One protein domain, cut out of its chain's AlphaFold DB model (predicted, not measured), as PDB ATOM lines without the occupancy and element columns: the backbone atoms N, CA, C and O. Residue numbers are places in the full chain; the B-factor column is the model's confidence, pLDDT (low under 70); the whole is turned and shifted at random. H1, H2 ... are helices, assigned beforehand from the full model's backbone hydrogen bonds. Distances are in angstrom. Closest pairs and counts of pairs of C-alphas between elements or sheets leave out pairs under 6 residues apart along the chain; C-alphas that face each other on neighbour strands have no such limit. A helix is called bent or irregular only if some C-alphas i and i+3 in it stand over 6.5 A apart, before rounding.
ATOM      1  N   ALA A   2     -45.517  17.876  30.496       78.50
ATOM      2  CA  ALA A   2     -46.483  17.951  29.407       78.50
ATOM      3  C   ALA A   2     -46.856  16.583  28.813       78.50
ATOM      4  O   ALA A   2     -48.041  16.319  28.633       78.50
ATOM      5  N   VAL A   3     -45.889  15.685  28.570       76.44
ATOM      6  CA  VAL A   3     -46.158  14.382  27.923       76.44
ATOM      7  C   VAL A   3     -47.031  13.487  28.804       76.44
ATOM      8  O   VAL A   3     -47.989  12.878  28.330       76.44
ATOM      9  N   ILE A   4     -46.739  13.450  30.107       80.56
ATOM     10  CA  ILE A   4     -47.524  12.691  31.092       80.56
ATOM     11  C   ILE A   4     -48.936  13.250  31.191       80.56
ATOM     12  O   ILE A   4     -49.900  12.493  31.167       80.56
ATOM     13  N   ARG A   5     -49.058  14.579  31.288       83.94
ATOM     14  CA  ARG A   5     -50.355  15.253  31.391       83.94
ATOM     15  C   ARG A   5     -51.199  15.008  30.148       83.94
ATOM     16  O   ARG A   5     -52.358  14.651  30.288       83.94
ATOM     17  N   ALA A   6     -50.609  15.123  28.959       86.50
ATOM     18  CA  ALA A   6     -51.294  14.840  27.706       86.50
ATOM     19  C   ALA A   6     -51.766  13.383  27.637       86.50
ATOM     20  O   ALA A   6     -52.911  13.135  27.282       86.50
ATOM     21  N   ALA A   7     -50.923  12.417  28.015       87.44
ATOM     22  CA  ALA A   7     -51.310  11.008  28.033       87.44
ATOM     23  C   ALA A   7     -52.416  10.704  29.060       87.44
ATOM     24  O   ALA A   7     -53.326   9.939  28.744       87.44
ATOM     25  N   ALA A   8     -52.377  11.336  30.239       89.00
ATOM     26  CA  ALA A   8     -53.367  11.157  31.301       89.00
ATOM     27  C   ALA A   8     -54.787  11.566  30.875       89.00
ATOM     28  O   ALA A   8     -55.746  10.926  31.297       89.00
ATOM     29  N   LEU A   9     -54.924  12.551  29.976       91.25
ATOM     30  CA  LEU A   9     -56.223  12.935  29.403       91.25
ATOM     31  C   LEU A   9     -56.927  11.752  28.716       91.25
ATOM     32  O   LEU A   9     -58.147  11.693  28.684       91.25
ATOM     33  N   PHE A  10     -56.161  10.784  28.205       90.25
ATOM     34  CA  PHE A  10     -56.670   9.599  27.514       90.25
ATOM     35  C   PHE A  10     -56.790   8.357  28.410       90.25
ATOM     36  O   PHE A  10     -57.074   7.269  27.893       90.25
ATOM     37  N   GLU A  11     -56.486   8.457  29.707       85.88
ATOM     38  CA  GLU A  11     -56.541   7.335  30.659       85.88
ATOM     39  C   GLU A  11     -57.901   7.234  31.364       85.88
ATOM     40  O   GLU A  11     -58.271   6.158  31.831       85.88
ATOM     41  N   THR A  12     -58.666   8.325  31.380       85.06
ATOM     42  CA  THR A  12     -59.999   8.420  31.987       85.06
ATOM     43  C   THR A  12     -61.034   8.831  30.947       85.06
ATOM     44  O   THR A  12     -60.732   9.657  30.092       85.06
ATOM     45  N   GLY A  13     -62.272   8.344  31.066       85.81
ATOM     46  CA  GLY A  13     -63.373   8.771  30.188       85.81
ATOM     47  C   GLY A  13     -63.875  10.202  30.434       85.81
ATOM     48  O   GLY A  13     -64.669  10.714  29.657       85.81
ATOM     49  N   GLU A  14     -63.407  10.873  31.495       93.56
ATOM     50  CA  GLU A  14     -63.821  12.235  31.882       93.56
ATOM     51  C   GLU A  14     -63.621  13.281  30.770       93.56
ATOM     52  O   GLU A  14     -64.368  14.253  30.693       93.56
ATOM     53  N   PHE A  15     -62.640  13.072  29.888       92.94
ATOM     54  CA  PHE A  15     -62.275  14.021  28.835       92.94
ATOM     55  C   PHE A  15     -62.665  13.555  27.429       92.94
ATOM     56  O   PHE A  15     -62.246  14.182  26.457       92.94
ATOM     57  N   ASP A  16     -63.431  12.469  27.283       90.81
ATOM     58  CA  ASP A  16     -63.691  11.873  25.966       90.81
ATOM     59  C   ASP A  16     -64.344  12.864  24.987       90.81
ATOM     60  O   ASP A  16     -63.896  12.955  23.842       90.81
ATOM     61  N   ASP A  17     -65.280  13.698  25.453       93.00
ATOM     62  CA  ASP A  17     -65.921  14.739  24.635       93.00
ATOM     63  C   ASP A  17     -64.896  15.709  24.021       93.00
ATOM     64  O   ASP A  17     -64.969  16.029  22.835       93.00
ATOM     65  N   LEU A  18     -63.881  16.119  24.791       90.69
ATOM     66  CA  LEU A  18     -62.817  17.025  24.336       90.69
ATOM     67  C   LEU A  18     -61.812  16.346  23.398       90.69
ATOM     68  O   LEU A  18     -61.106  17.015  22.645       90.69
ATOM     69  N   LEU A  19     -61.711  15.020  23.464       92.50
ATOM     70  CA  LEU A  19     -60.688  14.232  22.780       92.50
ATOM     71  C   LEU A  19     -61.240  13.446  21.586       92.50
ATOM     72  O   LEU A  19     -60.485  12.687  20.967       92.50
ATOM     73  N   THR A  20     -62.524  13.623  21.266       91.56
ATOM     74  CA  THR A  20     -63.263  12.884  20.230       91.56
ATOM     75  C   THR A  20     -62.556  12.918  18.875       91.56
ATOM     76  O   THR A  20     -62.430  11.888  18.220       91.56
ATOM     77  N   GLU A  21     -62.025  14.074  18.475       94.38
ATOM     78  CA  GLU A  21     -61.360  14.237  17.176       94.38
ATOM     79  C   GLU A  21     -59.889  13.798  17.175       94.38
ATOM     80  O   GLU A  21     -59.231  13.858  16.139       94.38
ATOM     81  N   THR A  22     -59.346  13.344  18.312       93.25
ATOM     82  CA  THR A  22     -57.945  12.915  18.368       93.25
ATOM     83  C   THR A  22     -57.763  11.608  17.596       93.25
ATOM     84  O   THR A  22     -58.316  10.580  18.010       93.25
ATOM     85  N   PRO A  23     -56.923  11.587  16.545       94.81
ATOM     86  CA  PRO A  23     -56.651  10.375  15.787       94.81
ATOM     87  C   PRO A  23     -56.109   9.227  16.659       94.81
ATOM     88  O   PRO A  23     -55.376   9.430  17.636       94.81
ATOM     89  N   ALA A  24     -56.474   7.989  16.317       91.38
ATOM     90  CA  ALA A  24     -56.129   6.809  17.115       91.38
ATOM     91  C   ALA A  24     -54.608   6.566  17.210       91.38
ATOM     92  O   ALA A  24     -54.107   6.096  18.236       91.38
ATOM     93  N   ASP A  25     -53.870   6.903  16.156       94.31
ATOM     94  CA  ASP A  25     -52.410   6.861  16.096       94.31
ATOM     95  C   ASP A  25     -51.768   7.880  17.048       94.31
ATOM     96  O   ASP A  25     -50.863   7.515  17.800       94.31
ATOM     97  N   VAL A  26     -52.291   9.106  17.117       91.38
ATOM     98  CA  VAL A  26     -51.860  10.127  18.087       91.38
ATOM     99  C   VAL A  26     -52.089   9.635  19.518       91.38
ATOM    100  O   VAL A  26     -51.179   9.681  20.352       91.38
ATOM    101  N   ARG A  27     -53.267   9.065  19.800       91.06
ATOM    102  CA  ARG A  27     -53.590   8.492  21.119       91.06
ATOM    103  C   ARG A  27     -52.627   7.357  21.493       91.06
ATOM    104  O   ARG A  27     -52.156   7.275  22.630       91.06
ATOM    105  N   ARG A  28     -52.290   6.489  20.532       91.38
ATOM    106  CA  ARG A  28     -51.306   5.412  20.711       91.38
ATOM    107  C   ARG A  28     -49.896   5.954  20.957       91.38
ATOM    108  O   ARG A  28     -49.196   5.428  21.828       91.38
ATOM    109  N   ALA A  29     -49.482   6.985  20.227       90.56
ATOM    110  CA  ALA A  29     -48.166   7.598  20.367       90.56
ATOM    111  C   ALA A  29     -47.974   8.205  21.765       90.56
ATOM    112  O   ALA A  29     -46.976   7.914  22.426       90.56
ATOM    113  N   LEU A  30     -48.963   8.953  22.265       89.19
ATOM    114  CA  LEU A  30     -48.908   9.566  23.597       89.19
ATOM    115  C   LEU A  30     -48.825   8.527  24.721       89.19
ATOM    116  O   LEU A  30     -47.973   8.643  25.603       89.19
ATOM    117  N   ARG A  31     -49.630   7.456  24.657       88.44
ATOM    118  CA  ARG A  31     -49.538   6.338  25.615       88.44
ATOM    119  C   ARG A  31     -48.172   5.650  25.571       88.44
ATOM    120  O   ARG A  31     -47.621   5.306  26.613       88.44
ATOM    121  N   THR A  32     -47.609   5.474  24.378       89.88
ATOM    122  CA  THR A  32     -46.286   4.855  24.206       89.88
ATOM    123  C   THR A  32     -45.192   5.713  24.838       89.88
ATOM    124  O   THR A  32     -44.402   5.203  25.627       89.88
ATOM    125  N   LEU A  33     -45.185   7.021  24.565       85.88
ATOM    126  CA  LEU A  33     -44.231   7.964  25.156       85.88
ATOM    127  C   LEU A  33     -44.322   7.981  26.687       85.88
ATOM    128  O   LEU A  33     -43.301   7.890  27.368       85.88
ATOM    129  N   ARG A  34     -45.545   8.024  27.230       87.25
ATOM    130  CA  ARG A  34     -45.805   7.943  28.673       87.25
ATOM    131  C   ARG A  34     -45.234   6.662  29.268       87.25
ATOM    132  O   ARG A  34     -44.558   6.736  30.290       87.25
ATOM    133  N   ASN A  35     -45.454   5.515  28.631       88.50
ATOM    134  CA  ASN A  35     -44.916   4.239  29.096       88.50
ATOM    135  C   ASN A  35     -43.386   4.225  29.085       88.50
ATOM    136  O   ASN A  35     -42.795   3.825  30.084       88.50
ATOM    137  N   THR A  36     -42.740   4.703  28.020       84.56
ATOM    138  CA  THR A  36     -41.272   4.812  27.964       84.56
ATOM    139  C   THR A  36     -40.748   5.672  29.110       84.56
ATOM    140  O   THR A  36     -39.887   5.227  29.862       84.56
ATOM    141  N   ALA A  37     -41.329   6.859  29.296       82.44
ATOM    142  CA  ALA A  37     -40.933   7.792  30.343       82.44
ATOM    143  C   ALA A  37     -41.216   7.267  31.769       82.44
ATOM    144  O   ALA A  37     -40.443   7.530  32.690       82.44
ATOM    145  N   SER A  38     -42.278   6.472  31.959       84.56
ATOM    146  CA  SER A  38     -42.533   5.759  33.223       84.56
ATOM    147  C   SER A  38     -41.408   4.775  33.549       84.56
ATOM    148  O   SER A  38     -40.966   4.717  34.693       84.56
ATOM    149  N   HIS A  39     -40.942   4.012  32.554       85.12
ATOM    150  CA  HIS A  39     -39.902   2.996  32.743       85.12
ATOM    151  C   HIS A  39     -38.510   3.604  32.948       85.12
ATOM    152  O   HIS A  39     -37.732   3.075  33.736       85.12
ATOM    153  N   SER A  40     -38.189   4.711  32.272       78.31
ATOM    154  CA  SER A  40     -36.900   5.403  32.417       78.31
ATOM    155  C   SER A  40     -36.818   6.319  33.643       78.31
ATOM    156  O   SER A  40     -35.747   6.842  33.942       78.31
ATOM    157  N   GLY A  41     -37.924   6.491  34.372       81.56
ATOM    158  CA  GLY A  41     -38.002   7.320  35.566       81.56
ATOM    159  C   GLY A  41     -38.289   8.783  35.237       81.56
ATOM    160  O   GLY A  41     -37.429   9.532  34.782       81.56
ATOM    161  N   TYR A  42     -39.499   9.236  35.571       74.69
ATOM    162  CA  TYR A  42     -39.926  10.614  35.315       74.69
ATOM    163  C   TYR A  42     -39.063  11.684  35.984       74.69
ATOM    164  O   TYR A  42     -38.912  12.767  35.436       74.69
ATOM    165  N   ARG A  43     -38.480  11.394  37.154       72.69
ATOM    166  CA  ARG A  43     -37.617  12.350  37.872       72.69
ATOM    167  C   ARG A  43     -36.289  12.614  37.170       72.69
ATOM    168  O   ARG A  43     -35.713  13.672  37.381       72.69
ATOM    169  N   SER A  44     -35.800  11.660  36.386       80.00
ATOM    170  CA  SER A  44     -34.571  11.807  35.602       80.00
ATOM    171  C   SER A  44     -34.818  12.421  34.225       80.00
ATOM    172  O   SER A  44     -33.859  12.722  33.522       80.00
ATOM    173  N   MET A  45     -36.080  12.611  33.832       81.25
ATOM    174  CA  MET A  45     -36.444  13.206  32.554       81.25
ATOM    175  C   MET A  45     -36.693  14.706  32.720       81.25
ATOM    176  O   MET A  45     -37.617  15.113  33.427       81.25
ATOM    177  N   ASP A  46     -35.914  15.526  32.016       87.56
ATOM    178  CA  ASP A  46     -36.252  16.935  31.816       87.56
ATOM    179  C   ASP A  46     -37.382  17.026  30.782       87.56
ATOM    180  O   ASP A  46     -37.166  17.068  29.569       87.56
ATOM    181  N   ASP A  47     -38.616  16.935  31.272       81.00
ATOM    182  CA  ASP A  47     -39.802  16.888  30.420       81.00
ATOM    183  C   ASP A  47     -40.045  18.210  29.675       81.00
ATOM    184  O   ASP A  47     -40.568  18.184  28.563       81.00
ATOM    185  N   ASP A  48     -39.623  19.346  30.234       85.25
ATOM    186  CA  ASP A  48     -39.791  20.644  29.578       85.25
ATOM    187  C   ASP A  48     -38.789  20.790  28.424       85.25
ATOM    188  O   ASP A  48     -39.175  21.181  27.317       85.25
ATOM    189  N   LEU A  49     -37.530  20.381  28.635       88.75
ATOM    190  CA  LEU A  49     -36.544  20.288  27.560       88.75
ATOM    191  C   LEU A  49     -36.999  19.309  26.476       88.75
ATOM    192  O   LEU A  49     -36.912  19.628  25.290       88.75
ATOM    193  N   LEU A  50     -37.514  18.136  26.857       85.12
ATOM    194  CA  LEU A  50     -38.019  17.150  25.905       85.12
ATOM    195  C   LEU A  50     -39.187  17.715  25.086       85.12
ATOM    196  O   LEU A  50     -39.206  17.571  23.864       85.12
ATOM    197  N   TRP A  51     -40.141  18.382  25.741       85.94
ATOM    198  CA  TRP A  51     -41.293  18.991  25.083       85.94
ATOM    199  C   TRP A  51     -40.876  20.063  24.073       85.94
ATOM    200  O   TRP A  51     -41.287  20.004  22.911       85.94
ATOM    201  N   LEU A  52     -40.033  21.014  24.486       92.00
ATOM    202  CA  LEU A  52     -39.515  22.063  23.603       92.00
ATOM    203  C   LEU A  52     -38.717  21.467  22.442       92.00
ATOM    204  O   LEU A  52     -38.932  21.842  21.288       92.00
ATOM    205  N   THR A  53     -37.875  20.473  22.729       92.00
ATOM    206  CA  THR A  53     -37.102  19.774  21.701       92.00
ATOM    207  C   THR A  53     -38.027  19.155  20.661       92.00
ATOM    208  O   THR A  53     -37.871  19.408  19.473       92.00
ATOM    209  N   LEU A  54     -39.024  18.375  21.079       88.62
ATOM    210  CA  LEU A  54     -39.900  17.648  20.159       88.62
ATOM    211  C   LEU A  54     -40.839  18.557  19.359       88.62
ATOM    212  O   LEU A  54     -41.128  18.261  18.201       88.62
ATOM    213  N   THR A  55     -41.328  19.642  19.961       89.31
ATOM    214  CA  THR A  55     -42.371  20.486  19.352       89.31
ATOM    215  C   THR A  55     -41.830  21.699  18.606       89.31
ATOM    216  O   THR A  55     -42.502  22.197  17.703       89.31
ATOM    217  N   ARG A  56     -40.620  22.164  18.939       94.88
ATOM    218  CA  ARG A  56     -40.032  23.387  18.378       94.88
ATOM    219  C   ARG A  56     -38.690  23.142  17.698       94.88
ATOM    220  O   ARG A  56     -38.520  23.556  16.555       94.88
ATOM    221  N   ASP A  57     -37.757  22.477  18.376       96.25
ATOM    222  CA  ASP A  57     -36.349  22.487  17.948       96.25
ATOM    223  C   ASP A  57     -36.017  21.353  16.958       96.25
ATOM    224  O   ASP A  57     -35.310  21.564  15.976       96.25
ATOM    225  N   LEU A  58     -36.577  20.156  17.150       95.56
ATOM    226  CA  LEU A  58     -36.345  18.978  16.310       95.56
ATOM    227  C   LEU A  58     -36.979  19.059  14.905       95.56
ATOM    228  O   LEU A  58     -36.317  18.633  13.953       95.56
ATOM    229  N   PRO A  59     -38.212  19.576  14.703       97.25
ATOM    230  CA  PRO A  59     -38.843  19.558  13.380       97.25
ATOM    231  C   PRO A  59     -38.022  20.239  12.265       97.25
ATOM    232  O   PRO A  59     -37.881  19.634  11.196       97.25
ATOM    233  N   PRO A  60     -37.403  21.424  12.477       96.50
ATOM    234  CA  PRO A  60     -36.495  22.023  11.495       96.50
ATOM    235  C   PRO A  60     -35.288  21.138  11.150       96.50
ATOM    236  O   PRO A  60     -34.929  21.026   9.974       96.50
ATOM    237  N   HIS A  61     -34.687  20.471  12.142       97.06
ATOM    238  CA  HIS A  61     -33.568  19.551  11.922       97.06
ATOM    239  C   HIS A  61     -33.989  18.338  11.092       97.06
ATOM    240  O   HIS A  61     -33.343  18.032  10.091       97.06
ATOM    241  N   VAL A  62     -35.117  17.705  11.434       96.44
ATOM    242  CA  VAL A  62     -35.668  16.569  10.677       96.44
ATOM    243  C   VAL A  62     -35.952  16.958   9.230       96.44
ATOM    244  O   VAL A  62     -35.622  16.204   8.314       96.44
ATOM    245  N   ALA A  63     -36.530  18.140   8.998       96.00
ATOM    246  CA  ALA A  63     -36.756  18.641   7.648       96.00
ATOM    247  C   ALA A  63     -35.437  18.819   6.878       96.00
ATOM    248  O   ALA A  63     -35.359  18.462   5.703       96.00
ATOM    249  N   SER A  64     -34.394  19.329   7.537       96.75
ATOM    250  CA  SER A  64     -33.071  19.490   6.932       96.75
ATOM    251  C   SER A  64     -32.406  18.157   6.594       96.75
ATOM    252  O   SER A  64     -31.893  18.006   5.490       96.75
ATOM    253  N   TRP A  65     -32.435  17.185   7.506       96.88
ATOM    254  CA  TRP A  65     -31.855  15.859   7.276       96.88
ATOM    255  C   TRP A  65     -32.576  15.106   6.166       96.88
ATOM    256  O   TRP A  65     -31.932  14.448   5.359       96.88
ATOM    257  N   ARG A  66     -33.906  15.240   6.091       95.25
ATOM    258  CA  ARG A  66     -34.686  14.666   4.992       95.25
ATOM    259  C   ARG A  66     -34.250  15.227   3.648       95.25
ATOM    260  O   ARG A  66     -34.053  14.439   2.742       95.25
ATOM    261  N   ARG A  67     -34.060  16.547   3.524       95.81
ATOM    262  CA  ARG A  67     -33.554  17.149   2.278       95.81
ATOM    263  C   ARG A  67     -32.187  16.583   1.896       95.81
ATOM    264  O   ARG A  67     -32.044  16.077   0.797       95.81
ATOM    265  N   ALA A  68     -31.249  16.558   2.842       94.06
ATOM    266  CA  ALA A  68     -29.898  16.046   2.607       94.06
ATOM    267  C   ALA A  68     -29.838  14.545   2.257       94.06
ATOM    268  O   ALA A  68     -28.839  14.093   1.718       94.06
ATOM    269  N   ALA A  69     -30.864  13.760   2.595       88.62
ATOM    270  CA  ALA A  69     -30.935  12.340   2.250       88.62
ATOM    271  C   ALA A  69     -31.445  12.080   0.819       88.62
ATOM    272  O   ALA A  69     -31.382  10.942   0.358       88.62
ATOM    273  N   PHE A  70     -31.985  13.103   0.149       75.12
ATOM    274  CA  PHE A  70     -32.514  13.022  -1.215       75.12
ATOM    275  C   PHE A  70     -31.754  13.919  -2.215       75.12
ATOM    276  O   PHE A  70     -32.176  13.987  -3.370       75.12
TER     277      PHE A  70
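Overview. This is residues 2 to 70 of the 71 residues of the protein "Toxin-antitoxin system, antitoxin component domain protein" of Microbacterium sp. HMWF026 (UniProt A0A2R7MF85). Two longer helices, H3 and the bent H4, open from their short link as a loose V, and the short H1 crosses H3 and reaches the arm H4a with its first residue. The short H2 lies off at one end of the long axis, and from residue 59 onward the last part of H4 and the two residues after it stick out at the other. The printed part has 69 residues with four named helices, in the order H1, H2, H3, H4, and no named strand; its class is all helix. The whole is loose, with a radius of gyration of the C-alphas of 14.6 A, and flat, spanning 44 by 31 by 17 A.

Arrangement. Start at H1, residues 2 to 8, and look across to H3, residues 24 to 40: the two touch, their closest C-alphas being those of Ala 7 and Leu 30, 5.2 A apart. Here H3 takes part with residues 27 to 34 alone. The two run opposite ways at a steep tilt of 69 degrees, only just short of about perpendicular. Between them along the chain comes H2, residues 13 to 19, which touches no helix. Look next at H4, residues 47 to 68, assigned as one helix by its hydrogen bonds but bent: C-alphas 55 and 58 are 6.9 A apart. Its arms H4a, residues 47 to 55, and H4b, residues 58 to 68, stand at a steep tilt of 40 degrees. H4a touches H1, with Ala 2 and Trp 51 as the closest C-alphas at 6.8 A, and their lines are about perpendicular at 87 degrees. H3 and H4a are apart, and H4b touches no helix. In H1, H3, H4a and H4b every O i to N i+4 pair is within hydrogen-bond range; in H2 it is 1 of 3, beside 3 of 4 O i to N i+3 pairs.

Along the chain. Find C-alpha 2 at (-46.483, 17.951, 29.407); from there H1 runs 9.9 A to C-alpha 8. H2 covers 9.6 A from Gly 13 to Leu 19 and is irregular, with C-alphas 14 and 17 at 7.9 A. Find C-alpha 24 at (-56.129, 6.809, 17.115), from which H3 runs 24.6 A to Ser 40. H4a measures 11.9 A and H4b 15.4 A, ending with C-alpha 68 at (-29.898, 16.046, 2.607).

Size, cuts and confidence. The two C-alphas farthest apart are those of Glu 14 and Phe 70, at 45.6 A. Residues 12 to 17 and 59 to 70 stand free. The links H1 to H2 and H2 to H3 are tight, and H3 to H4 is short. The printed part has no cut; its mean pLDDT is 88.7, and no printed residue is under 70.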